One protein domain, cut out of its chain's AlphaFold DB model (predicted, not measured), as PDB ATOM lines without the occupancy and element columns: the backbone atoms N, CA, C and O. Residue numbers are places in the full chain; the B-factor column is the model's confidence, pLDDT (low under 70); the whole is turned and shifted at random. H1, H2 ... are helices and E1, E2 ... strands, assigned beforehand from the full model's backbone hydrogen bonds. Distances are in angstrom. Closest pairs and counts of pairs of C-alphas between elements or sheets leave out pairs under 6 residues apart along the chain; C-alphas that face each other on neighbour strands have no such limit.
ATOM      1  N   THR A 141     169.813 131.188 118.342       73.56
ATOM      2  CA  THR A 141     170.442 130.759 117.099       73.56
ATOM      3  C   THR A 141     170.917 129.330 117.230       73.56
ATOM      4  O   THR A 141     171.626 128.978 118.169       73.56
ATOM      5  N   LEU A 142     170.534 128.506 116.257       73.31
ATOM      6  CA  LEU A 142     171.063 127.162 116.166       73.31
ATOM      7  C   LEU A 142     172.460 127.181 115.562       73.31
ATOM      8  O   LEU A 142     172.732 127.861 114.566       73.31
ATOM      9  N   SER A 143     173.328 126.353 116.118       82.75
ATOM     10  CA  SER A 143     174.520 125.880 115.434       82.75
ATOM     11  C   SER A 143     174.156 124.942 114.277       82.75
ATOM     12  O   SER A 143     173.083 124.341 114.234       82.75
ATOM     13  N   ASP A 144     175.089 124.771 113.336       82.88
ATOM     14  CA  ASP A 144     174.912 123.862 112.193       82.88
ATOM     15  C   ASP A 144     174.590 122.416 112.634       82.88
ATOM     16  O   ASP A 144     173.847 121.711 111.950       82.88
ATOM     17  N   ASP A 145     175.134 121.977 113.774       82.81
ATOM     18  CA  ASP A 145     174.902 120.632 114.313       82.81
ATOM     19  C   ASP A 145     173.472 120.486 114.868       82.81
ATOM     20  O   ASP A 145     172.843 119.445 114.681       82.81
ATOM     21  N   GLU A 146     172.924 121.535 115.486       82.62
ATOM     22  CA  GLU A 146     171.546 121.552 115.994       82.62
ATOM     23  C   GLU A 146     170.518 121.617 114.862       82.62
ATOM     24  O   GLU A 146     169.517 120.903 114.898       82.62
ATOM     25  N   VAL A 147     170.789 122.405 113.814       83.56
ATOM     26  CA  VAL A 147     169.971 122.396 112.590       83.56
ATOM     27  C   VAL A 147     169.931 120.988 112.005       83.56
ATOM     28  O   VAL A 147     168.857 120.483 111.687       83.56
ATOM     29  N   ALA A 148     171.088 120.330 111.897       85.88
ATOM     30  CA  ALA A 148     171.170 118.976 111.367       85.88
ATOM     31  C   ALA A 148     170.428 117.955 112.248       85.88
ATOM     32  O   ALA A 148     169.837 117.013 111.719       85.88
ATOM     33  N   ALA A 149     170.437 118.136 113.574       86.50
ATOM     34  CA  ALA A 149     169.658 117.312 114.494       86.50
ATOM     35  C   ALA A 149     168.151 117.495 114.262       86.50
ATOM     36  O   ALA A 149     167.444 116.498 114.105       86.50
ATOM     37  N   ALA A 150     167.679 118.738 114.138       87.19
ATOM     38  CA  ALA A 150     166.284 119.029 113.823       87.19
ATOM     39  C   ALA A 150     165.861 118.461 112.460       87.19
ATOM     40  O   ALA A 150     164.853 117.774 112.378       87.19
ATOM     41  N   GLU A 151     166.674 118.642 111.409       88.62
ATOM     42  CA  GLU A 151     166.465 118.044 110.074       88.62
ATOM     43  C   GLU A 151     166.437 116.510 110.069       88.62
ATOM     44  O   GLU A 151     165.935 115.899 109.122       88.62
ATOM     45  N   SER A 152     167.008 115.873 111.092       90.69
ATOM     46  CA  SER A 152     167.008 114.417 111.219       90.69
ATOM     47  C   SER A 152     165.806 113.861 111.979       90.69
ATOM     48  O   SER A 152     165.585 112.650 111.909       90.69
ATOM     49  N   ALA A 153     165.042 114.717 112.666       94.25
ATOM     50  CA  ALA A 153     163.884 114.307 113.440       94.25
ATOM     51  C   ALA A 153     162.763 113.778 112.537       94.25
ATOM     52  O   ALA A 153     162.489 114.302 111.454       94.25
ATOM     53  N   ALA A 154     162.107 112.719 112.992       96.75
ATOM     54  CA  ALA A 154     161.068 112.025 112.256       96.75
ATOM     55  C   ALA A 154     159.852 111.718 113.141       96.75
ATOM     56  O   ALA A 154     159.894 111.786 114.366       96.75
ATOM     57  N   GLU A 155     158.745 111.340 112.502       97.75
ATOM     58  CA  GLU A 155     157.570 110.840 113.217       97.75
ATOM     59  C   GLU A 155     157.933 109.627 114.090       97.75
ATOM     60  O   GLU A 155     158.537 108.658 113.620       97.75
ATOM     61  N   GLY A 156     157.517 109.672 115.353       98.00
ATOM     62  CA  GLY A 156     157.806 108.671 116.375       98.00
ATOM     63  C   GLY A 156     159.059 108.946 117.207       98.00
ATOM     64  O   GLY A 156     159.255 108.247 118.199       98.00
ATOM     65  N   ASP A 157     159.875 109.938 116.844       97.50
ATOM     66  CA  ASP A 157     160.957 110.413 117.706       97.50
ATOM     67  C   ASP A 157     160.394 111.178 118.913       97.50
ATOM     68  O   ASP A 157     159.279 111.709 118.861       97.50
ATOM     69  N   CYS A 158     161.160 111.229 120.005       96.69
ATOM     70  CA  CYS A 158     160.748 111.893 121.238       96.69
ATOM     71  C   CYS A 158     161.588 113.123 121.552       96.69
ATOM     72  O   CYS A 158     162.755 113.213 121.175       96.69
ATOM     73  N   MET A 159     160.980 114.060 122.272       94.69
ATOM     74  CA  MET A 159     161.596 115.311 122.702       94.69
ATOM     75  C   MET A 159     161.417 115.497 124.209       94.69
ATOM     76  O   MET A 159     160.499 114.927 124.813       94.69
ATOM     77  N   GLY A 160     162.296 116.302 124.805       92.75
ATOM     78  CA  GLY A 160     162.167 116.722 126.198       92.75
ATOM     79  C   GLY A 160     160.963 117.635 126.424       92.75
ATOM     80  O   GLY A 160     160.417 118.175 125.468       92.75
ATOM     81  N   GLU A 161     160.556 117.819 127.683       90.81
ATOM     82  CA  GLU A 161     159.447 118.718 128.064       90.81
ATOM     83  C   GLU A 161     159.646 120.136 127.526       90.81
ATOM     84  O   GLU A 161     158.745 120.692 126.893       90.81
ATOM     85  N   ASN A 162     160.857 120.676 127.708       87.00
ATOM     86  CA  ASN A 162     161.254 121.895 127.032       87.00
ATOM     87  C   ASN A 162     161.597 121.569 125.575       87.00
ATOM     88  O   ASN A 162     162.602 120.922 125.280       87.00
ATOM     89  N   THR A 163     160.747 122.036 124.669       82.69
ATOM     90  CA  THR A 163     160.918 121.866 123.227       82.69
ATOM     91  C   THR A 163     161.898 122.876 122.620       82.69
ATOM     92  O   THR A 163     162.151 122.843 121.413       82.69
ATOM     93  N   GLU A 164     162.443 123.791 123.422       74.25
ATOM     94  CA  GLU A 164     163.516 124.687 123.007       74.25
ATOM     95  C   GLU A 164     164.803 123.911 122.739       74.25
ATOM     96  O   GLU A 164     165.281 123.126 123.562       74.25
ATOM     97  N   VAL A 165     165.422 124.206 121.601       68.12
ATOM     98  CA  VAL A 165     166.801 123.796 121.370       68.12
ATOM     99  C   VAL A 165     167.697 124.835 122.004       68.12
ATOM    100  O   VAL A 165     167.831 125.954 121.515       68.12
ATOM    101  N   THR A 166     168.275 124.461 123.135       68.38
ATOM    102  CA  THR A 166     169.397 125.191 123.718       68.38
ATOM    103  C   THR A 166     170.694 124.541 123.249       68.38
ATOM    104  O   THR A 166     170.710 123.336 123.006       68.38
ATOM    105  N   ALA A 167     171.786 125.311 123.216       63.47
ATOM    106  CA  ALA A 167     173.116 124.869 122.766       63.47
ATOM    107  C   ALA A 167     173.631 123.553 123.391       63.47
ATOM    108  O   ALA A 167     174.557 122.937 122.861       63.47
ATOM    109  N   ASP A 168     173.061 123.142 124.528       68.31
ATOM    110  CA  ASP A 168     173.438 121.946 125.277       68.31
ATOM    111  C   ASP A 168     172.350 120.844 125.275       68.31
ATOM    112  O   ASP A 168     172.584 119.770 125.834       68.31
ATOM    113  N   ALA A 169     171.176 121.082 124.679       71.50
ATOM    114  CA  ALA A 169     170.051 120.146 124.664       71.50
ATOM    115  C   ALA A 169     169.975 119.352 123.351       71.50
ATOM    116  O   ALA A 169     170.040 119.902 122.252       71.50
ATOM    117  N   GLU A 170     169.793 118.035 123.462       83.88
ATOM    118  CA  GLU A 170     169.493 117.187 122.308       83.88
ATOM    119  C   GLU A 170     168.041 117.422 121.865       83.88
ATOM    120  O   GLU A 170     167.115 117.255 122.653       83.88
ATOM    121  N   PHE A 171     167.836 117.798 120.596       88.19
ATOM    122  CA  PHE A 171     166.492 118.026 120.043       88.19
ATOM    123  C   PHE A 171     165.625 116.760 120.068       88.19
ATOM    124  O   PHE A 171     164.444 116.819 120.397       88.19
ATOM    125  N   VAL A 172     166.232 115.617 119.735       93.25
ATOM    126  CA  VAL A 172     165.612 114.292 119.813       93.25
ATOM    127  C   VAL A 172     166.323 113.484 120.883       93.25
ATOM    128  O   VAL A 172     167.543 113.335 120.836       93.25
ATOM    129  N   ILE A 173     165.546 112.903 121.788       93.75
ATOM    130  CA  ILE A 173     166.021 112.011 122.844       93.75
ATOM    131  C   ILE A 173     165.360 110.632 122.726       93.75
ATOM    132  O   ILE A 173     164.307 110.490 122.092       93.75
ATOM    133  N   PRO A 174     165.958 109.574 123.306       95.88
ATOM    134  CA  PRO A 174     165.311 108.270 123.365       95.88
ATOM    135  C   PRO A 174     163.947 108.360 124.060       95.88
ATOM    136  O   PRO A 174     163.829 108.943 125.129       95.88
ATOM    137  N   CYS A 175     162.913 107.743 123.490       95.88
ATOM    138  CA  CYS A 175     161.566 107.757 124.076       95.88
ATOM    139  C   CYS A 175     161.445 107.029 125.426       95.88
ATOM    140  O   CYS A 175     160.431 107.163 126.099       95.88
ATOM    141  N   ASP A 176     162.431 106.204 125.791       94.81
ATOM    142  CA  ASP A 176     162.531 105.568 127.107       94.81
ATOM    143  C   ASP A 176     163.383 106.375 128.100       94.81
ATOM    144  O   ASP A 176     163.572 105.935 129.239       94.81
ATOM    145  N   ASP A 177     163.897 107.535 127.685       94.50
ATOM    146  CA  ASP A 177     164.563 108.473 128.575       94.50
ATOM    147  C   ASP A 177     163.533 109.108 129.530       94.50
ATOM    148  O   ASP A 177     162.471 109.532 129.079       94.50
ATOM    149  N   PRO A 178     163.811 109.202 130.843       91.19
ATOM    150  CA  PRO A 178     162.912 109.853 131.797       91.19
ATOM    151  C   PRO A 178     162.597 111.323 131.489       91.19
ATOM    152  O   PRO A 178     161.596 111.833 131.983       91.19
ATOM    153  N   ALA A 179     163.444 112.009 130.716       91.81
ATOM    154  CA  ALA A 179     163.192 113.376 130.274       91.81
ATOM    155  C   ALA A 179     162.257 113.452 129.054       91.81
ATOM    156  O   ALA A 179     161.823 114.548 128.703       91.81
ATOM    157  N   ALA A 180     161.956 112.326 128.395       94.81
ATOM    158  CA  ALA A 180     161.053 112.288 127.254       94.81
ATOM    159  C   ALA A 180     159.637 112.667 127.683       94.81
ATOM    160  O   ALA A 180     159.047 112.061 128.574       94.81
ATOM    161  N   PHE A 181     159.081 113.663 127.000       96.00
ATOM    162  CA  PHE A 181     157.775 114.224 127.321       96.00
ATOM    163  C   PHE A 181     156.867 114.280 126.099       96.00
ATOM    164  O   PHE A 181     155.680 113.973 126.202       96.00
ATOM    165  N   TRP A 182     157.419 114.617 124.931       97.25
ATOM    166  CA  TRP A 182     156.684 114.703 123.672       97.25
ATOM    167  C   TRP A 182     157.091 113.586 122.718       97.25
ATOM    168  O   TRP A 182     158.246 113.173 122.682       97.25
ATOM    169  N   THR A 183     156.146 113.131 121.903       98.00
ATOM    170  CA  THR A 183     156.375 112.339 120.694       98.00
ATOM    171  C   THR A 183     156.022 113.185 119.477       98.00
ATOM    172  O   THR A 183     154.958 113.805 119.432       98.00
ATOM    173  N   ILE A 184     156.884 113.177 118.466       98.00
ATOM    174  CA  ILE A 184     156.621 113.819 117.179       98.00
ATOM    175  C   ILE A 184     155.605 112.968 116.415       98.00
ATOM    176  O   ILE A 184     155.890 111.837 116.022       98.00
ATOM    177  N   THR A 185     154.407 113.493 116.188       98.38
ATOM    178  CA  THR A 185     153.325 112.786 115.482       98.38
ATOM    179  C   THR A 185     153.255 113.123 114.000       98.38
ATOM    180  O   THR A 185     152.706 112.342 113.224       98.38
ATOM    181  N   LYS A 186     153.822 114.263 113.597       98.00
ATOM    182  CA  LYS A 186     153.920 114.710 112.204       98.00
ATOM    183  C   LYS A 186     155.166 115.570 112.023       98.00
ATOM    184  O   LYS A 186     155.439 116.417 112.872       98.00
ATOM    185  N   VAL A 187     155.853 115.408 110.892       97.00
ATOM    186  CA  VAL A 187     156.895 116.338 110.423       97.00
ATOM    187  C   VAL A 187     156.522 116.861 109.043       97.00
ATOM    188  O   VAL A 187     156.347 116.081 108.106       97.00
ATOM    189  N   ASP A 188     156.417 118.178 108.898       96.50
ATOM    190  CA  ASP A 188     156.180 118.844 107.620       96.50
ATOM    191  C   ASP A 188     157.366 119.746 107.252       96.50
ATOM    192  O   ASP A 188     157.553 120.830 107.800       96.50
ATOM    193  N   ASN A 189     158.172 119.273 106.300       93.12
ATOM    194  CA  ASN A 189     159.328 119.995 105.755       93.12
ATOM    195  C   ASN A 189     158.951 120.953 104.608       93.12
ATOM    196  O   ASN A 189     159.816 121.613 104.035       93.12
ATOM    197  N   GLU A 190     157.680 120.972 104.199       92.56
ATOM    198  CA  GLU A 190     157.164 121.825 103.121       92.56
ATOM    199  C   GLU A 190     156.184 122.890 103.641       92.56
ATOM    200  O   GLU A 190     155.771 123.774 102.882       92.56
ATOM    201  N   ALA A 191     155.831 122.836 104.926       90.88
ATOM    202  CA  ALA A 191     155.019 123.831 105.596       90.88
ATOM    203  C   ALA A 191     155.727 125.192 105.560       90.88
ATOM    204  O   ALA A 191     156.755 125.402 106.196       90.88
ATOM    205  N   ALA A 192     155.153 126.128 104.806       93.75
ATOM    206  CA  ALA A 192     155.607 127.511 104.718       93.75
ATOM    207  C   ALA A 192     154.792 128.399 105.674       93.75
ATOM    208  O   ALA A 192     154.083 129.307 105.233       93.75
ATOM    209  N   VAL A 193     154.858 128.102 106.973       96.44
ATOM    210  CA  VAL A 193     154.166 128.863 108.020       96.44
ATOM    211  C   VAL A 193     154.962 130.124 108.323       96.44
ATOM    212  O   VAL A 193     156.187 130.090 108.441       96.44
ATOM    213  N   SER A 194     154.275 131.260 108.410       96.56
ATOM    214  CA  SER A 194     154.932 132.528 108.735       96.56
ATOM    215  C   SER A 194     155.181 132.618 110.236       96.56
ATOM    216  O   SER A 194     154.281 132.351 111.024       96.56
ATOM    217  N   VAL A 195     156.374 133.051 110.630       94.12
ATOM    218  CA  VAL A 195     156.799 133.231 112.022       94.12
ATOM    219  C   VAL A 195     157.033 134.717 112.285       94.12
ATOM    220  O   VAL A 195     157.701 135.409 111.515       94.12
ATOM    221  N   SER A 196     156.483 135.230 113.380       91.94
ATOM    222  CA  SER A 196     156.634 136.615 113.816       91.94
ATOM    223  C   SER A 196     156.718 136.682 115.335       91.94
ATOM    224  O   SER A 196     155.826 136.221 116.032       91.94
ATOM    225  N   GLY A 197     157.764 137.325 115.860       87.88
ATOM    226  CA  GLY A 197     157.934 137.477 117.309       87.88
ATOM    227  C   GLY A 197     158.278 136.176 118.041       87.88
ATOM    228  O   GLY A 197     158.017 136.092 119.234       87.88
ATOM    229  N   GLY A 198     158.855 135.193 117.340       85.00
ATOM    230  CA  GLY A 198     159.202 133.889 117.917       85.00
ATOM    231  C   GLY A 198     158.031 132.907 118.002       85.00
ATOM    232  O   GLY A 198     158.127 131.918 118.713       85.00
ATOM    233  N   ASP A 199     156.929 133.176 117.300       91.06
ATOM    234  CA  ASP A 199     155.775 132.282 117.209       91.06
ATOM    235  C   ASP A 199     155.166 132.317 115.800       91.06
ATOM    236  O   ASP A 199     155.484 133.208 115.007       91.06
ATOM    237  N   VAL A 200     154.278 131.377 115.479       94.31
ATOM    238  CA  VAL A 200     153.464 131.418 114.259       94.31
ATOM    239  C   VAL A 200     152.667 132.719 114.224       94.31
ATOM    240  O   VAL A 200     152.038 133.134 115.196       94.31
ATOM    241  N   ALA A 201     152.721 133.405 113.087       95.75
ATOM    242  CA  ALA A 201     152.080 134.700 112.913       95.75
ATOM    243  C   ALA A 201     150.546 134.590 112.884       95.75
ATOM    244  O   ALA A 201     149.860 135.533 113.278       95.75
ATOM    245  N   ASP A 202     150.027 133.454 112.409       96.31
ATOM    246  CA  ASP A 202     148.615 133.088 112.451       96.31
ATOM    247  C   ASP A 202     148.483 131.704 113.090       96.31
ATOM    248  O   ASP A 202     148.971 130.708 112.561       96.31
ATOM    249  N   PHE A 203     147.824 131.636 114.245       95.50
ATOM    250  CA  PHE A 203     147.625 130.375 114.953       95.50
ATOM    251  C   PHE A 203     146.772 129.375 114.162       95.50
ATOM    252  O   PHE A 203     146.893 128.165 114.357       95.50
ATOM    253  N   GLN A 204     145.952 129.853 113.219       96.75
ATOM    254  CA  GLN A 204     145.219 128.970 112.322       96.75
ATOM    255  C   GLN A 204     146.163 128.105 111.479       96.75
ATOM    256  O   GLN A 204     145.816 126.964 111.187       96.75
ATOM    257  N   ASP A 205     147.372 128.581 111.160       97.25
ATOM    258  CA  ASP A 205     148.363 127.767 110.454       97.25
ATOM    259  C   ASP A 205     148.769 126.547 111.299       97.25
ATOM    260  O   ASP A 205     148.868 125.441 110.773       97.25
ATOM    261  N   ALA A 206     148.936 126.701 112.618       96.69
ATOM    262  CA  ALA A 206     149.234 125.578 113.510       96.69
ATOM    263  C   ALA A 206     148.063 124.587 113.607       96.69
ATOM    264  O   ALA A 206     148.279 123.375 113.565       96.69
ATOM    265  N   ILE A 207     146.822 125.085 113.663       96.75
ATOM    266  CA  ILE A 207     145.612 124.246 113.622       96.75
ATOM    267  C   ILE A 207     145.525 123.481 112.295       96.75
ATOM    268  O   ILE A 207     145.244 122.284 112.287       96.75
ATOM    269  N   ASP A 208     145.800 124.136 111.169       97.19
ATOM    270  CA  ASP A 208     145.780 123.505 109.849       97.19
ATOM    271  C   ASP A 208     146.873 122.426 109.726       97.19
ATOM    272  O   ASP A 208     146.684 121.421 109.031       97.19
ATOM    273  N   GLN A 209     148.005 122.601 110.419       97.38
ATOM    274  CA  GLN A 209     149.096 121.628 110.435       97.38
ATOM    275  C   GLN A 209     148.864 120.448 111.384       97.38
ATOM    276  O   GLN A 209     149.119 119.308 110.974       97.38
ATOM    277  N   CYS A 210     148.398 120.710 112.608       97.56
ATOM    278  CA  CYS A 210     148.376 119.746 113.715       97.56
ATOM    279  C   CYS A 210     146.982 119.348 114.206       97.56
ATOM    280  O   CYS A 210     146.859 118.414 114.994       97.56
ATOM    281  N   GLY A 211     145.929 119.987 113.702       97.25
ATOM    282  CA  GLY A 211     144.543 119.715 114.062       97.25
ATOM    283  C   GLY A 211     143.980 120.670 115.114       97.25
ATOM    284  O   GLY A 211     144.682 121.462 115.737       97.25
ATOM    285  N   GLU A 212     142.663 120.585 115.315       96.69
ATOM    286  CA  GLU A 212     141.904 121.513 116.168       96.69
ATOM    287  C   GLU A 212     142.239 121.392 117.663       96.69
ATOM    288  O   GLU A 212     142.001 122.340 118.412       96.69
ATOM    289  N   SER A 213     142.825 120.273 118.096       95.62
ATOM    290  CA  SER A 213     143.189 120.015 119.493       95.62
ATOM    291  C   SER A 213     144.517 120.636 119.927       95.62
ATOM    292  O   SER A 213     144.826 120.596 121.115       95.62
ATOM    293  N   VAL A 214     145.300 121.223 119.013       96.75
ATOM    294  CA  VAL A 214     146.580 121.854 119.366       96.75
ATOM    295  C   VAL A 214     146.371 122.925 120.443       96.75
ATOM    296  O   VAL A 214     145.455 123.737 120.331       96.75
ATOM    297  N   TYR A 215     147.156 122.876 121.520       94.50
ATOM    298  CA  TYR A 215     146.988 123.611 122.784       94.50
ATOM    299  C   TYR A 215     145.702 123.396 123.583       94.50
ATOM    300  O   TYR A 215     145.655 123.809 124.739       94.50
ATOM    301  N   ALA A 216     144.680 122.729 123.064       94.50
ATOM    302  CA  ALA A 216     143.481 122.484 123.847       94.50
ATOM    303  C   ALA A 216     143.724 121.415 124.925       94.50
ATOM    304  O   ALA A 216     144.457 120.445 124.728       94.50
ATOM    305  N   ARG A 217     143.078 121.581 126.082       96.31
ATOM    306  CA  ARG A 217     143.051 120.585 127.162       96.31
ATOM    307  C   ARG A 217     141.699 119.882 127.136       96.31
ATOM    308  O   ARG A 217     140.750 120.327 127.776       96.31
ATOM    309  N   ILE A 218     141.593 118.838 126.315       97.62
ATOM    310  CA  ILE A 218     140.364 118.046 126.177       97.62
ATOM    311  C   ILE A 218     140.409 116.904 127.204       97.62
ATOM    312  O   ILE A 218     141.377 116.146 127.172       97.62
ATOM    313  N   PRO A 219     139.402 116.746 128.087       98.19
ATOM    314  CA  PRO A 219     139.403 115.719 129.129       98.19
ATOM    315  C   PRO A 219     139.773 114.316 128.637       98.19
ATOM    316  O   PRO A 219     139.283 113.864 127.598       98.19
ATOM    317  N   GLY A 220     140.650 113.641 129.382       97.81
ATOM    318  CA  GLY A 220     141.151 112.298 129.087       97.81
ATOM    319  C   GLY A 220     142.079 112.198 127.876       97.81
ATOM    320  O   GLY A 220     142.537 111.101 127.545       97.81
ATOM    321  N   GLN A 221     142.362 113.308 127.188       97.94
ATOM    322  CA  GLN A 221     143.275 113.325 126.052       97.94
ATOM    323  C   GLN A 221     144.676 113.764 126.466       97.94
ATOM    324  O   GLN A 221     144.884 114.624 127.329       97.94
ATOM    325  N   LYS A 222     145.657 113.166 125.791       97.94
ATOM    326  CA  LYS A 222     147.033 113.648 125.787       97.94
ATOM    327  C   LYS A 222     147.083 115.057 125.222       97.94
ATOM    328  O   LYS A 222     146.283 115.427 124.363       97.94
ATOM    329  N   TRP A 223     148.035 115.836 125.705       97.31
ATOM    330  CA  TRP A 223     148.233 117.179 125.193       97.31
ATOM    331  C   TRP A 223     148.787 117.119 123.781       97.31
ATOM    332  O   TRP A 223     149.635 116.282 123.475       97.31
ATOM    333  N   VAL A 224     148.313 118.029 122.938       97.31
ATOM    334  CA  VAL A 224     148.821 118.225 121.584       97.31
ATOM    335  C   VAL A 224     149.426 119.617 121.505       97.31
ATOM    336  O   VAL A 224     148.817 120.590 121.954       97.31
ATOM    337  N   ASP A 225     150.615 119.704 120.928       96.44
ATOM    338  CA  ASP A 225     151.352 120.948 120.729       96.44
ATOM    339  C   ASP A 225     152.027 120.939 119.348       96.44
ATOM    340  O   ASP A 225     151.846 120.018 118.545       96.44
ATOM    341  N   TYR A 226     152.797 121.972 119.045       96.19
ATOM    342  CA  TYR A 226     153.646 122.048 117.877       96.19
ATOM    343  C   TYR A 226     154.963 122.741 118.196       96.19
ATOM    344  O   TYR A 226     155.085 123.563 119.103       96.19
ATOM    345  N   ASN A 227     155.949 122.448 117.364       94.50
ATOM    346  CA  ASN A 227     157.222 123.144 117.350       94.50
ATOM    347  C   ASN A 227     157.639 123.380 115.898       94.50
ATOM    348  O   ASN A 227     157.066 122.802 114.974       94.50
ATOM    349  N   PHE A 228     158.622 124.235 115.661       93.81
ATOM    350  CA  PHE A 228     159.089 124.523 114.316       93.81
ATOM    351  C   PHE A 228     160.537 125.004 114.308       93.81
ATOM    352  O   PHE A 228     161.053 125.562 115.274       93.81
ATOM    353  N   VAL A 229     161.175 124.826 113.156       91.38
ATOM    354  CA  VAL A 229     162.441 125.468 112.801       91.38
ATOM    355  C   VAL A 229     162.142 126.477 111.703       91.38
ATOM    356  O   VAL A 229     161.375 126.168 110.787       91.38
ATOM    357  N   TYR A 230     162.718 127.680 111.763       91.00
ATOM    358  CA  TYR A 230     162.473 128.701 110.745       91.00
ATOM    359  C   TYR A 230     163.729 129.477 110.344       91.00
ATOM    360  O   TYR A 230     164.701 129.594 111.090       91.00
ATOM    361  N   ASP A 231     163.700 130.011 109.124       90.19
ATOM    362  CA  ASP A 231     164.744 130.890 108.600       90.19
ATOM    363  C   ASP A 231     164.438 132.332 109.028       90.19
ATOM    364  O   ASP A 231     163.436 132.915 108.604       90.19
ATOM    365  N   GLU A 232     165.312 132.931 109.840       86.25
ATOM    366  CA  GLU A 232     165.130 134.288 110.372       86.25
ATOM    367  C   GLU A 232     165.068 135.355 109.273       86.25
ATOM    368  O   GLU A 232     164.329 136.337 109.380       86.25
ATOM    369  N   ALA A 233     165.826 135.174 108.189       88.75
ATOM    370  CA  ALA A 233     165.875 136.139 107.101       88.75
ATOM    371  C   ALA A 233     164.553 136.191 106.326       88.75
ATOM    372  O   ALA A 233     164.219 137.234 105.754       88.75
ATOM    373  N   THR A 234     163.812 135.080 106.292       93.69
ATOM    374  CA  THR A 234     162.521 134.992 105.594       93.69
ATOM    375  C   THR A 234     161.316 135.077 106.526       93.69
ATOM    376  O   THR A 234     160.255 135.514 106.079       93.69
ATOM    377  N   GLY A 235     161.473 134.702 107.797       92.62
ATOM    378  CA  GLY A 235     160.375 134.550 108.747       92.62
ATOM    379  C   GLY A 235     159.435 133.403 108.379       92.62
ATOM    380  O   GLY A 235     158.239 133.511 108.622       92.62
ATOM    381  N   VAL A 236     159.936 132.349 107.730       95.00
ATOM    382  CA  VAL A 236     159.132 131.195 107.297       95.00
ATOM    383  C   VAL A 236     159.749 129.908 107.824       95.00
ATOM    384  O   VAL A 236     160.974 129.758 107.829       95.00
ATOM    385  N   THR A 237     158.898 128.986 108.268       93.94
ATOM    386  CA  THR A 237     159.319 127.671 108.750       93.94
ATOM    387  C   THR A 237     160.021 126.870 107.657       93.94
ATOM    388  O   THR A 237     159.573 126.825 106.511       93.94
ATOM    389  N   SER A 238     161.134 126.237 108.015       91.88
ATOM    390  CA  SER A 238     161.778 125.191 107.221       91.88
ATOM    391  C   SER A 238     161.270 123.805 107.612       91.88
ATOM    392  O   SER A 238     161.253 122.909 106.773       91.88
ATOM    393  N   GLN A 239     160.852 123.636 108.870       93.50
ATOM    394  CA  GLN A 239     160.267 122.406 109.396       93.50
ATOM    395  C   GLN A 239     159.187 122.738 110.416       93.50
ATOM    396  O   GLN A 239     159.361 123.642 111.233       93.50
ATOM    397  N   PHE A 240     158.095 121.985 110.386       95.69
ATOM    398  CA  PHE A 240     156.998 122.087 111.338       95.69
ATOM    399  C   PHE A 240     156.728 120.715 111.953       95.69
ATOM    400  O   PHE A 240     156.584 119.726 111.235       95.69
ATOM    401  N   PHE A 241     156.647 120.653 113.275       96.50
ATOM    402  CA  PHE A 241     156.456 119.429 114.044       96.50
ATOM    403  C   PHE A 241     155.125 119.507 114.775       96.50
ATOM    404  O   PHE A 241     154.869 120.487 115.469       96.50
ATOM    405  N   CYS A 242     154.306 118.468 114.664       97.88
ATOM    406  CA  CYS A 242     153.179 118.276 115.570       97.88
ATOM    407  C   CYS A 242     153.599 117.320 116.672       97.88
ATOM    408  O   CYS A 242     154.223 116.292 116.401       97.88
ATOM    409  N   LEU A 243     153.261 117.670 117.902       97.75
ATOM    410  CA  LEU A 243     153.686 116.978 119.105       97.75
ATOM    411  C   LEU A 243     152.462 116.432 119.829       97.75
ATOM    412  O   LEU A 243     151.429 117.091 119.904       97.75
ATOM    413  N   GLU A 244     152.582 115.232 120.376       98.12
ATOM    414  CA  GLU A 244     151.629 114.678 121.337       98.12
ATOM    415  C   GLU A 244     152.402 114.261 122.582       98.12
ATOM    416  O   GLU A 244     153.499 113.709 122.477       98.12
ATOM    417  N   SER A 245     151.868 114.529 123.768       97.81
ATOM    418  CA  SER A 245     152.538 114.121 124.994       97.81
ATOM    419  C   SER A 245     152.618 112.594 125.105       97.81
ATOM    420  O   SER A 245     151.752 111.831 124.659       97.81
ATOM    421  N   ILE A 246     153.672 112.103 125.748       97.56
ATOM    422  CA  ILE A 246     153.839 110.673 126.012       97.56
ATOM    423  C   ILE A 246     152.791 110.209 127.035       97.56
ATOM    424  O   ILE A 246     152.266 109.100 126.910       97.56
ATOM    425  N   GLY A 247     152.403 111.095 127.958       96.31
ATOM    426  CA  GLY A 247     151.386 110.851 128.983       96.31
ATOM    427  C   GLY A 247     151.888 110.042 130.180       96.31
ATOM    428  O   GLY A 247     151.087 109.626 131.011       96.31
ATOM    429  N   GLU A 248     153.197 109.812 130.267       95.38
ATOM    430  CA  GLU A 248     153.830 109.224 131.445       95.38
ATOM    431  C   GLU A 248     154.093 110.320 132.495       95.38
ATOM    432  O   GLU A 248     154.361 111.466 132.120       95.38
ATOM    433  N   PRO A 249     154.015 110.007 133.801       95.12
ATOM    434  CA  PRO A 249     154.331 110.969 134.848       95.12
ATOM    435  C   PRO A 249     155.802 111.415 134.823       95.12
ATOM    436  O   PRO A 249     156.703 110.578 134.750       95.12
ATOM    437  N   ASN A 250     156.046 112.720 134.949       90.81
ATOM    438  CA  ASN A 250     157.383 113.298 135.111       90.81
ATOM    439  C   ASN A 250     157.962 113.033 136.524       90.81
ATOM    440  O   ASN A 250     157.362 112.341 137.351       90.81
ATOM    441  N   GLU A 251     159.135 113.598 136.841       90.69
ATOM    442  CA  GLU A 251     159.766 113.442 138.168       90.69
ATOM    443  C   GLU A 251     158.900 113.960 139.335       90.69
ATOM    444  O   GLU A 251     159.068 113.508 140.470       90.69
ATOM    445  N   SER A 252     157.962 114.872 139.054       91.12
ATOM    446  CA  SER A 252     156.982 115.408 140.005       91.12
ATOM    447  C   SER A 252     155.704 114.567 140.094       91.12
ATOM    448  O   SER A 252     154.800 114.926 140.840       91.12
ATOM    449  N   GLY A 253     155.603 113.460 139.351       94.56
ATOM    450  CA  GLY A 253     154.407 112.618 139.314       94.56
ATOM    451  C   GLY A 253     153.266 113.178 138.458       94.56
ATOM    452  O   GLY A 253     152.155 112.655 138.528       94.56
ATOM    453  N   GLN A 254     153.528 114.204 137.645       95.56
ATOM    454  CA  GLN A 254     152.543 114.837 136.770       95.56
ATOM    455  C   GLN A 254     152.595 114.223 135.371       95.56
ATOM    456  O   GLN A 254     153.635 114.239 134.714       95.56
ATOM    457  N   ALA A 255     151.470 113.696 134.900       97.00
ATOM    458  CA  ALA A 255     151.292 113.237 133.533       97.00
ATOM    459  C   ALA A 255     150.640 114.342 132.694       97.00
ATOM    460  O   ALA A 255     149.605 114.896 133.069       97.00
ATOM    461  N   ALA A 256     151.222 114.625 131.527       97.00
ATOM    462  CA  ALA A 256     150.743 115.612 130.555       97.00
ATOM    463  C   ALA A 256     149.502 115.129 129.785       97.00
ATOM    464  O   ALA A 256     149.475 115.034 128.558       97.00
ATOM    465  N   VAL A 257     148.481 114.746 130.536       98.00
ATOM    466  CA  VAL A 257     147.172 114.287 130.087       98.00
ATOM    467  C   VAL A 257     146.165 115.153 130.820       98.00
ATOM    468  O   VAL A 257     146.278 115.336 132.031       98.00
ATOM    469  N   ALA A 258     145.206 115.715 130.091       97.81
ATOM    470  CA  ALA A 258     144.132 116.475 130.710       97.81
ATOM    471  C   ALA A 258     143.256 115.521 131.555       97.81
ATOM    472  O   ALA A 258     142.826 114.503 131.007       97.81
ATOM    473  N   PRO A 259     142.975 115.824 132.839       98.25
ATOM    474  CA  PRO A 259     142.218 114.939 133.721       98.25
ATOM    475  C   PRO A 259     140.863 114.543 133.129       98.25
ATOM    476  O   PRO A 259     140.164 115.382 132.553       98.25
ATOM    477  N   ASP A 260     140.487 113.272 133.271       98.44
ATOM    478  CA  ASP A 260     139.135 112.771 133.014       98.44
ATOM    479  C   ASP A 260     138.378 112.554 134.338       98.44
ATOM    480  O   ASP A 260     138.888 112.764 135.436       98.44
ATOM    481  N   THR A 261     137.117 112.146 134.251       98.31
ATOM    482  CA  THR A 261     136.276 111.839 135.408       98.31
ATOM    483  C   THR A 261     136.900 110.743 136.280       98.31
ATOM    484  O   THR A 261     137.073 109.603 135.846       98.31
ATOM    485  N   GLY A 262     137.143 111.069 137.547       98.12
ATOM    486  CA  GLY A 262     137.766 110.217 138.558       98.12
ATOM    487  C   GLY A 262     139.280 110.392 138.683       98.12
ATOM    488  O   GLY A 262     139.863 109.821 139.604       98.12
ATOM    489  N   ASP A 263     139.908 111.166 137.797       98.50
ATOM    490  CA  ASP A 263     141.325 111.499 137.907       98.50
ATOM    491  C   ASP A 263     141.551 112.615 138.931       98.50
ATOM    492  O   ASP A 263     140.661 113.419 139.226       98.50
ATOM    493  N   CYS A 264     142.770 112.681 139.463       98.50
ATOM    494  CA  CYS A 264     143.184 113.749 140.359       98.50
ATOM    495  C   CYS A 264     144.137 114.713 139.664       98.50
ATOM    496  O   CYS A 264     144.868 114.342 138.745       98.50
ATOM    497  N   PHE A 265     144.127 115.959 140.117       98.19
ATOM    498  CA  PHE A 265     144.987 117.020 139.607       98.19
ATOM    499  C   PHE A 265     145.396 117.969 140.738       98.19
ATOM    500  O   PHE A 265     144.802 117.981 141.824       98.19
ATOM    501  N   ASP A 266     146.467 118.716 140.505       95.56
ATOM    502  CA  ASP A 266     146.981 119.729 141.423       95.56
ATOM    503  C   ASP A 266     146.390 121.117 141.098       95.56
ATOM    504  O   ASP A 266     145.372 121.235 140.416       95.56
ATOM    505  N   ASP A 267     146.964 122.189 141.643       94.31
ATOM    506  CA  ASP A 267     146.563 123.565 141.339       94.31
ATOM    507  C   ASP A 267     147.349 124.194 140.178       94.31
ATOM    508  O   ASP A 267     147.268 125.413 139.986       94.31
ATOM    509  N   ALA A 268     148.080 123.396 139.388       92.75
ATOM    510  CA  ALA A 268     148.769 123.892 138.206       92.75
ATOM    511  C   ALA A 268     147.767 124.330 137.127       92.75
ATOM    512  O   ALA A 268     146.730 123.707 136.897       92.75
ATOM    513  N   GLU A 269     148.097 125.412 136.421       89.75
ATOM    514  CA  GLU A 269     147.214 125.994 135.400       89.75
ATOM    515  C   GLU A 269     147.106 125.127 134.134       89.75
ATOM    516  O   GLU A 269     146.171 125.289 133.349       89.75
ATOM    517  N   ASP A 270     148.031 124.184 133.951       90.19
ATOM    518  CA  ASP A 270     148.163 123.392 132.731       90.19
ATOM    519  C   ASP A 270     147.293 122.139 132.664       90.19
ATOM    520  O   ASP A 270     147.217 121.527 131.595       90.19
ATOM    521  N   TRP A 271     146.585 121.804 133.750       95.62
ATOM    522  CA  TRP A 271     145.716 120.625 133.835       95.62
ATOM    523  C   TRP A 271     146.492 119.314 133.699       95.62
ATOM    524  O   TRP A 271     146.183 118.495 132.834       95.62
ATOM    525  N   PHE A 272     147.520 119.121 134.525       96.81
ATOM    526  CA  PHE A 272     148.201 117.832 134.630       96.81
ATOM    527  C   PHE A 272     147.334 116.825 135.388       96.81
ATOM    528  O   PHE A 272     146.666 117.169 136.362       96.81
ATOM    529  N   THR A 273     147.395 115.561 134.978       98.31
ATOM    530  CA  THR A 273     146.857 114.456 135.776       98.31
ATOM    531  C   THR A 273     147.929 113.973 136.744       98.31
ATOM    532  O   THR A 273     149.074 113.765 136.343       98.31
ATOM    533  N   VAL A 274     147.573 113.759 138.008       98.12
ATOM    534  CA  VAL A 274     148.468 113.211 139.039       98.12
ATOM    535  C   VAL A 274     147.854 111.965 139.670       98.12
ATOM    536  O   VAL A 274     146.640 111.754 139.637       98.12
ATOM    537  N   ASP A 275     148.686 111.120 140.278       98.06
ATOM    538  CA  ASP A 275     148.183 110.003 141.081       98.06
ATOM    539  C   ASP A 275     147.414 110.546 142.299       98.06
ATOM    540  O   ASP A 275     147.933 111.360 143.055       98.06
ATOM    541  N   CYS A 276     146.187 110.076 142.533       98.12
ATOM    542  CA  CYS A 276     145.355 110.533 143.656       98.12
ATOM    543  C   CYS A 276     145.953 110.269 145.049       98.12
ATOM    544  O   CYS A 276     145.462 110.793 146.048       98.12
ATOM    545  N   SER A 277     146.963 109.402 145.156       97.75
ATOM    546  CA  SER A 277     147.705 109.171 146.397       97.75
ATOM    547  C   SER A 277     148.918 110.089 146.563       97.75
ATOM    548  O   SER A 277     149.539 110.070 147.634       97.75
ATOM    549  N   ASP A 278     149.250 110.881 145.542       97.38
ATOM    550  CA  ASP A 278     150.310 111.876 145.605       97.38
ATOM    551  C   ASP A 278     149.932 112.996 146.592       97.38
ATOM    552  O   ASP A 278     148.800 113.482 146.580       97.38
ATOM    553  N   PRO A 279     150.841 113.428 147.485       95.81
ATOM    554  CA  PRO A 279     150.560 114.522 148.415       95.81
ATOM    555  C   PRO A 279     150.290 115.877 147.737       95.81
ATOM    556  O   PRO A 279     149.819 116.787 148.421       95.81
ATOM    557  N   GLY A 280     150.634 116.031 146.457       95.00
ATOM    558  CA  GLY A 280     150.322 117.182 145.615       95.00
ATOM    559  C   GLY A 280     148.961 117.104 144.922       95.00
ATOM    560  O   GLY A 280     148.526 118.110 144.373       95.00
ATOM    561  N   ALA A 281     148.258 115.967 144.972       97.81
ATOM    562  CA  ALA A 281     146.888 115.875 144.482       97.81
ATOM    563  C   ALA A 281     145.964 116.709 145.385       97.81
ATOM    564  O   ALA A 281     145.805 116.411 146.571       97.81
ATOM    565  N   LEU A 282     145.373 117.768 144.831       97.69
ATOM    566  CA  LEU A 282     144.520 118.698 145.580       97.69
ATOM    567  C   LEU A 282     143.037 118.499 145.276       97.69
ATOM    568  O   LEU A 282     142.201 118.716 146.154       97.69
ATOM    569  N   TYR A 283     142.722 118.069 144.054       98.19
ATOM    570  CA  TYR A 283     141.356 117.956 143.568       98.19
ATOM    571  C   TYR A 283     141.112 116.602 142.896       98.19
ATOM    572  O   TYR A 283     142.010 116.044 142.266       98.19
ATOM    573  N   GLU A 284     139.879 116.106 142.993       98.44
ATOM    574  CA  GLU A 284     139.365 114.960 142.232       98.44
ATOM    575  C   GLU A 284     138.321 115.450 141.224       98.44
ATOM    576  O   GLU A 284     137.378 116.169 141.577       98.44
ATOM    577  N   ALA A 285     138.474 115.049 139.966       98.19
ATOM    578  CA  ALA A 285     137.540 115.317 138.887       98.19
ATOM    579  C   ALA A 285     136.248 114.512 139.079       98.19
ATOM    580  O   ALA A 285     136.138 113.359 138.673       98.19
ATOM    581  N   ALA A 286     135.235 115.116 139.688       98.25
ATOM    582  CA  ALA A 286     133.945 114.470 139.891       98.25
ATOM    583  C   ALA A 286     133.179 114.246 138.574       98.25
ATOM    584  O   ALA A 286     132.427 113.277 138.468       98.25
ATOM    585  N   ASP A 287     133.347 115.146 137.603       98.31
ATOM    586  CA  ASP A 287     132.827 115.030 136.239       98.31
ATOM    587  C   ASP A 287     133.635 115.922 135.284       98.31
ATOM    588  O   ASP A 287     134.120 116.987 135.674       98.31
ATOM    589  N   MET A 288     133.751 115.510 134.026       97.94
ATOM    590  CA  MET A 288     134.472 116.243 132.985       97.94
ATOM    591  C   MET A 288     133.628 116.306 131.716       97.94
ATOM    592  O   MET A 288     133.342 115.290 131.083       97.94
ATOM    593  N   ILE A 289     133.234 117.514 131.317       98.12
ATOM    594  CA  ILE A 289     132.408 117.720 130.126       98.12
ATOM    595  C   ILE A 289     133.314 118.165 128.976       98.12
ATOM    596  O   ILE A 289     133.746 119.321 128.972       98.12
ATOM    597  N   PRO A 290     133.597 117.309 127.981       97.75
ATOM    598  CA  PRO A 290     134.445 117.695 126.863       97.75
ATOM    599  C   PRO A 290     133.761 118.738 125.971       97.75
ATOM    600  O   PRO A 290     132.545 118.701 125.740       97.75
ATOM    601  N   VAL A 291     134.568 119.646 125.428       97.69
ATOM    602  CA  VAL A 291     134.188 120.608 124.391       97.69
ATOM    603  C   VAL A 291     135.061 120.314 123.173       97.69
ATOM    604  O   VAL A 291     136.207 120.744 123.094       97.69
ATOM    605  N   ASP A 292     134.518 119.509 122.259       94.75
ATOM    606  CA  ASP A 292     135.215 119.014 121.069       94.75
ATOM    607  C   ASP A 292     134.358 119.273 119.803       94.75
ATOM    608  O   ASP A 292     133.259 118.710 119.683       94.75
ATOM    609  N   PRO A 293     134.796 120.154 118.882       95.19
ATOM    610  CA  PRO A 293     136.080 120.848 118.915       95.19
ATOM    611  C   PRO A 293     136.148 121.945 119.991       95.19
ATOM    612  O   PRO A 293     135.105 122.490 120.373       95.19
ATOM    613  N   PRO A 294     137.361 122.300 120.453       97.06
ATOM    614  CA  PRO A 294     137.568 123.395 121.392       97.06
ATOM    615  C   PRO A 294     137.074 124.725 120.818       97.06
ATOM    616  O   PRO A 294     137.355 125.056 119.663       97.06
ATOM    617  N   VAL A 295     136.372 125.518 121.627       97.38
ATOM    618  CA  VAL A 295     135.821 126.819 121.209       97.38
ATOM    619  C   VAL A 295     135.997 127.883 122.285       97.38
ATOM    620  O   VAL A 295     136.053 127.574 123.472       97.38
ATOM    621  N   GLU A 296     136.061 129.151 121.882       96.31
ATOM    622  CA  GLU A 296     135.927 130.272 122.815       96.31
ATOM    623  C   GLU A 296     134.545 130.235 123.476       96.31
ATOM    624  O   GLU A 296     133.525 130.101 122.796       96.31
ATOM    625  N   MET A 297     134.509 130.374 124.799       97.06
ATOM    626  CA  MET A 297     133.266 130.447 125.561       97.06
ATOM    627  C   MET A 297     133.310 131.628 126.521       97.06
ATOM    628  O   MET A 297     134.322 131.918 127.157       97.06
ATOM    629  N   THR A 298     132.181 132.307 126.652       96.81
ATOM    630  CA  THR A 298     131.962 133.306 127.695       96.81
ATOM    631  C   THR A 298     131.728 132.641 129.053       96.81
ATOM    632  O   THR A 298     131.319 131.484 129.133       96.81
ATOM    633  N   GLU A 299     131.897 133.396 130.143       95.38
ATOM    634  CA  GLU A 299     131.608 132.897 131.499       95.38
ATOM    635  C   GLU A 299     130.157 132.385 131.651       95.38
ATOM    636  O   GLU A 299     129.916 131.423 132.378       95.38
ATOM    637  N   GLU A 300     129.184 132.993 130.957       97.56
ATOM    638  CA  GLU A 300     127.777 132.557 130.973       97.56
ATOM    639  C   GLU A 300     127.583 131.219 130.244       97.56
ATOM    640  O   GLU A 300     126.859 130.346 130.731       97.56
ATOM    641  N   GLU A 301     128.251 131.025 129.105       97.94
ATOM    642  CA  GLU A 301     128.228 129.760 128.365       97.94
ATOM    643  C   GLU A 301     128.905 128.642 129.161       97.94
ATOM    644  O   GLU A 301     128.375 127.535 129.223       97.94
ATOM    645  N   VAL A 302     130.024 128.944 129.829       97.69
ATOM    646  CA  VAL A 302     130.729 128.022 130.734       97.69
ATOM    647  C   VAL A 302     129.832 127.624 131.903       97.69
ATOM    648  O   VAL A 302     129.670 126.435 132.166       97.69
ATOM    649  N   ALA A 303     129.188 128.588 132.569       97.38
ATOM    650  CA  ALA A 303     128.259 128.308 133.664       97.38
ATOM    651  C   ALA A 303     127.054 127.472 133.203       97.38
ATOM    652  O   ALA A 303     126.654 126.542 133.895       97.38
ATOM    653  N   THR A 304     126.510 127.768 132.018       97.75
ATOM    654  CA  THR A 304     125.407 126.996 131.421       97.75
ATOM    655  C   THR A 304     125.841 125.564 131.121       97.75
ATOM    656  O   THR A 304     125.108 124.622 131.402       97.75
ATOM    657  N   LYS A 305     127.045 125.381 130.570       97.38
ATOM    658  CA  LYS A 305     127.593 124.059 130.263       97.38
ATOM    659  C   LYS A 305     127.854 123.252 131.537       97.38
ATOM    660  O   LYS A 305     127.536 122.070 131.572       97.38
ATOM    661  N   ALA A 306     128.338 123.902 132.597       97.50
ATOM    662  CA  ALA A 306     128.556 123.290 133.906       97.50
ATOM    663  C   ALA A 306     127.265 122.771 134.574       97.50
ATOM    664  O   ALA A 306     127.341 121.920 135.456       97.50
ATOM    665  N   GLU A 307     126.071 123.206 134.144       97.38
ATOM    666  CA  GLU A 307     124.804 122.608 134.602       97.38
ATOM    667  C   GLU A 307     124.658 121.130 134.187       97.38
ATOM    668  O   GLU A 307     123.833 120.414 134.758       97.38
ATOM    669  N   GLU A 308     125.444 120.662 133.210       97.12
ATOM    670  CA  GLU A 308     125.492 119.254 132.802       97.12
ATOM    671  C   GLU A 308     126.280 118.374 133.792       97.12
ATOM    672  O   GLU A 308     126.161 117.151 133.718       97.12
ATOM    673  N   CYS A 309     127.032 118.964 134.732       97.31
ATOM    674  CA  CYS A 309     127.849 118.212 135.677       97.31
ATOM    675  C   CYS A 309     127.003 117.349 136.614       97.31
ATOM    676  O   CYS A 309     126.034 117.788 137.239       97.31
ATOM    677  N   SER A 310     127.414 116.093 136.743       96.44
ATOM    678  CA  SER A 310     126.779 115.093 137.595       96.44
ATOM    679  C   SER A 310     127.313 115.080 139.035       96.44
ATOM    680  O   SER A 310     126.700 114.443 139.898       96.44
ATOM    681  N   GLY A 311     128.393 115.819 139.315       94.94
ATOM    682  CA  GLY A 311     129.028 115.944 140.629       94.94
ATOM    683  C   GLY A 311     129.977 117.144 140.732       94.94
ATOM    684  O   GLY A 311     130.047 117.960 139.818       94.94
ATOM    685  N   GLY A 312     130.696 117.232 141.857       95.81
ATOM    686  CA  GLY A 312     131.663 118.294 142.153       95.81
ATOM    687  C   GLY A 312     131.090 119.426 143.008       95.81
ATOM    688  O   GLY A 312     129.901 119.744 142.949       95.81
ATOM    689  N   ASP A 313     131.950 120.028 143.825       97.00
ATOM    690  CA  ASP A 313     131.640 121.221 144.624       97.00
ATOM    691  C   ASP A 313     131.960 122.517 143.864       97.00
ATOM    692  O   ASP A 313     131.383 123.577 144.138       97.00
ATOM    693  N   TYR A 314     132.862 122.414 142.887       97.00
ATOM    694  CA  TYR A 314     133.382 123.504 142.076       97.00
ATOM    695  C   TYR A 314     133.330 123.140 140.597       97.00
ATOM    696  O   TYR A 314     133.303 121.967 140.230       97.00
ATOM    697  N   TYR A 315     133.359 124.163 139.745       97.44
ATOM    698  CA  TYR A 315     133.588 123.983 138.320       97.44
ATOM    699  C   TYR A 315     134.533 125.049 137.775       97.44
ATOM    700  O   TYR A 315     134.639 126.150 138.324       97.44
ATOM    701  N   THR A 316     135.210 124.732 136.678       97.06
ATOM    702  CA  THR A 316     136.011 125.685 135.911       97.06
ATOM    703  C   THR A 316     136.194 125.216 134.473       97.06
ATOM    704  O   THR A 316     136.048 124.041 134.155       97.06
ATOM    705  N   GLN A 317     136.508 126.156 133.592       96.75
ATOM    706  CA  GLN A 317     136.916 125.865 132.222       96.75
ATOM    707  C   GLN A 317     138.346 125.311 132.187       96.75
ATOM    708  O   GLN A 317     139.224 125.822 132.885       96.75
ATOM    709  N   MET A 318     138.571 124.308 131.343       96.31
ATOM    710  CA  MET A 318     139.889 123.786 130.995       96.31
ATOM    711  C   MET A 318     140.392 124.541 129.770       96.31
ATOM    712  O   MET A 318     140.030 124.239 128.628       96.31
ATOM    713  N   ILE A 319     141.183 125.575 130.030       95.25
ATOM    714  CA  ILE A 319     141.873 126.371 129.018       95.25
ATOM    715  C   ILE A 319     143.362 126.227 129.284       95.25
ATOM    716  O   ILE A 319     143.792 126.384 130.425       95.25
ATOM    717  N   SER A 320     144.130 125.946 128.236       92.38
ATOM    718  CA  SER A 320     145.584 126.049 128.306       92.38
ATOM    719  C   SER A 320     145.982 127.524 128.366       92.38
ATOM    720  O   SER A 320     145.515 128.293 127.519       92.38
ATOM    721  N   PRO A 321     146.874 127.936 129.284       89.06
ATOM    722  CA  PRO A 321     147.399 129.301 129.293       89.06
ATOM    723  C   PRO A 321     148.139 129.656 127.988       89.06
ATOM    724  O   PRO A 321     148.319 130.836 127.687       89.06
ATOM    725  N   TYR A 322     148.513 128.647 127.195       87.69
ATOM    726  CA  TYR A 322     149.214 128.781 125.921       87.69
ATOM    727  C   TYR A 322     148.305 128.781 124.690       87.69
ATOM    728  O   TYR A 322     148.808 128.970 123.588       87.69
ATOM    729  N   ASP A 323     146.988 128.575 124.829       92.19
ATOM    730  CA  ASP A 323     146.079 128.710 123.687       92.19
ATOM    731  C   ASP A 323     145.828 130.206 123.407       92.19
ATOM    732  O   ASP A 323     145.103 130.860 124.167       92.19
ATOM    733  N   PRO A 324     146.377 130.782 122.316       91.38
ATOM    734  CA  PRO A 324     146.249 132.213 122.042       91.38
ATOM    735  C   PRO A 324     144.817 132.618 121.674       91.38
ATOM    736  O   PRO A 324     144.489 133.806 121.697       91.38
ATOM    737  N   LEU A 325     143.969 131.647 121.326       93.12
ATOM    738  CA  LEU A 325     142.554 131.851 121.060       93.12
ATOM    739  C   LEU A 325     141.707 131.703 122.328       93.12
ATOM    740  O   LEU A 325     140.514 131.955 122.262       93.12
ATOM    741  N   GLY A 326     142.267 131.283 123.470       93.88
ATOM    742  CA  GLY A 326     141.507 131.107 124.711       93.88
ATOM    743  C   GLY A 326     140.372 130.085 124.586       93.88
ATOM    744  O   GLY A 326     139.304 130.263 125.177       93.88
ATOM    745  N   ARG A 327     140.568 129.035 123.779       96.25
ATOM    746  CA  ARG A 327     139.545 128.007 123.557       96.25
ATOM    747  C   ARG A 327     139.430 127.086 124.769       96.25
ATOM    748  O   ARG A 327     140.420 126.683 125.375       96.25
ATOM    749  N   VAL A 328     138.195 126.722 125.085       97.50
ATOM    750  CA  VAL A 328     137.838 125.768 126.132       97.50
ATOM    751  C   VAL A 328     137.833 124.366 125.535       97.50
ATOM    752  O   VAL A 328     137.060 124.103 124.615       97.50
ATOM    753  N   GLY A 329     138.681 123.476 126.058       97.00
ATOM    754  CA  GLY A 329     138.700 122.052 125.682       97.00
ATOM    755  C   GLY A 329     137.760 121.185 126.529       97.00
ATOM    756  O   GLY A 329     137.370 120.089 126.124       97.00
ATOM    757  N   GLY A 330     137.337 121.688 127.690       97.88
ATOM    758  CA  GLY A 330     136.388 121.015 128.569       97.88
ATOM    759  C   GLY A 330     135.953 121.868 129.755       97.88
ATOM    760  O   GLY A 330     136.513 122.931 130.021       97.88
ATOM    761  N   ILE A 331     134.939 121.397 130.475       98.25
ATOM    762  CA  ILE A 331     134.521 121.931 131.771       98.25
ATOM    763  C   ILE A 331     134.853 120.887 132.828       98.25
ATOM    764  O   ILE A 331     134.325 119.777 132.780       98.25
ATOM    765  N   ALA A 332     135.704 121.262 133.777       98.12
ATOM    766  CA  ALA A 332     136.056 120.437 134.916       98.12
ATOM    767  C   ALA A 332     135.121 120.727 136.080       98.12
ATOM    768  O   ALA A 332     135.037 121.873 136.526       98.12
ATOM    769  N   CYS A 333     134.462 119.693 136.595       98.25
ATOM    770  CA  CYS A 333     133.688 119.729 137.825       98.25
ATOM    771  C   CYS A 333     134.362 118.838 138.862       98.25
ATOM    772  O   CYS A 333     134.580 117.653 138.629       98.25
ATOM    773  N   TYR A 334     134.738 119.414 139.999       98.19
ATOM    774  CA  TYR A 334     135.692 118.791 140.912       98.19
ATOM    775  C   TYR A 334     135.379 119.085 142.377       98.19
ATOM    776  O   TYR A 334     134.605 119.991 142.707       98.19
ATOM    777  N   SER A 335     135.984 118.293 143.254       98.12
ATOM    778  CA  SER A 335     135.917 118.429 144.709       98.12
ATOM    779  C   SER A 335     137.325 118.420 145.296       98.12
ATOM    780  O   SER A 335     138.246 117.872 144.691       98.12
ATOM    781  N   ASP A 336     137.484 119.024 146.472       97.38
ATOM    782  CA  ASP A 336     138.726 118.929 147.246       97.38
ATOM    783  C   ASP A 336     138.938 117.479 147.738       97.38
ATOM    784  O   ASP A 336     137.968 116.817 148.130       97.38
ATOM    785  N   LEU A 337     140.192 117.013 147.749       94.12
ATOM    786  CA  LEU A 337     140.607 115.702 148.285       94.12
ATOM    787  C   LEU A 337     140.773 115.667 149.819       94.12
ATOM    788  O   LEU A 337     141.168 116.685 150.438       94.12
TER     789      LEU A 337
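This is residues 141 to 337 of the 337 residues of an uncharacterized protein of Glycomyces buryatensis (UniProt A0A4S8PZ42). Two lobes stand end to end, each with a strongly twisted sheet and a short helix crossing one face of it: H2 on the four-stranded sheet E1 E2 E4 E3, which is curled like part of a barrel, and H3 on the three-stranded sheet E5 E7 E6. H1 only grazes the first sheet, and the unnamed residues 246 to 282 lead from one lobe to the other. The 197 printed residues have three named helices and seven named strands in the order H1 E1 E2 H2 E3 E4 E5 H3 E6 E7; both sheets are antiparallel, and the class is mixed, helices and strands, with 84 residues, under half, in named elements. The whole is compact, with a radius of gyration of the C-alphas of 17.9 A, yet elongated, spanning 54 by 34 by 23 A.

Find C-alpha 144 at (174.912, 123.862, 112.193); from there H1 runs 12.4 A to residue 152. E1 is residues 158 to 160, E2 residues 180 to 188 over 21.3 A, and H2 residues 203 to 210. E3, residues 224 to 231, covers 24.1 A and E4, residues 236 to 245, 25.5 A. Look next for C-alpha 283 at (141.356, 117.956, 143.568), where E5 begins; it ends at 296 and bends by 97 degrees at residue 293. H3 is residues 299 to 306, E6 314 to 318, and E7 327 to 336, ending at C-alpha (138.726, 118.929, 147.246).

In the first sheet, E1 and E2 form a hairpin, with N 159 and O 182 2.9 A apart. E2 and E4 are antiparallel, N 183 and O 244 being 2.8 A apart. E3 and E4 form a hairpin, with N 225 and O 243 at 2.9 A. H2 is on this sheet at a height of 9.5 A, across the strands at 66 degrees to E3 on the local plane; the closest C-alphas of H2 and E4 are those of Cys 210 and Cys 242, 5.4 A. E2, H2 and E3 make a split strand-helix-strand unit, two strands running the same way with E4 between them, its crossover right-handed. E5, H3 and E6 make another, right-handed too, with E7 between. There N 286 and O 333 of E5 and E7 are 2.8 A apart, and N 316 and O 332 of the hairpin E6 and E7 2.9 A. H3 is on this sheet at a height of 7.6 A, with Ala 306 and Ile 331 of E7 6.5 A apart at their C-alphas. In H1, H2 and H3 every O i to N i+4 pair is within hydrogen-bond range.

The two farthest C-alphas, of Asp 144 and Ser 310, are 55.1 A apart. The printed part has no cut and ends at the chain's last residue, 337. The links E1 to E2, E2 to H2, H2 to E3 and E4 to E5 are long, the last with 37 residues. The mean pLDDT of the printed part is 93.9; residues 165 to 168 are under 70.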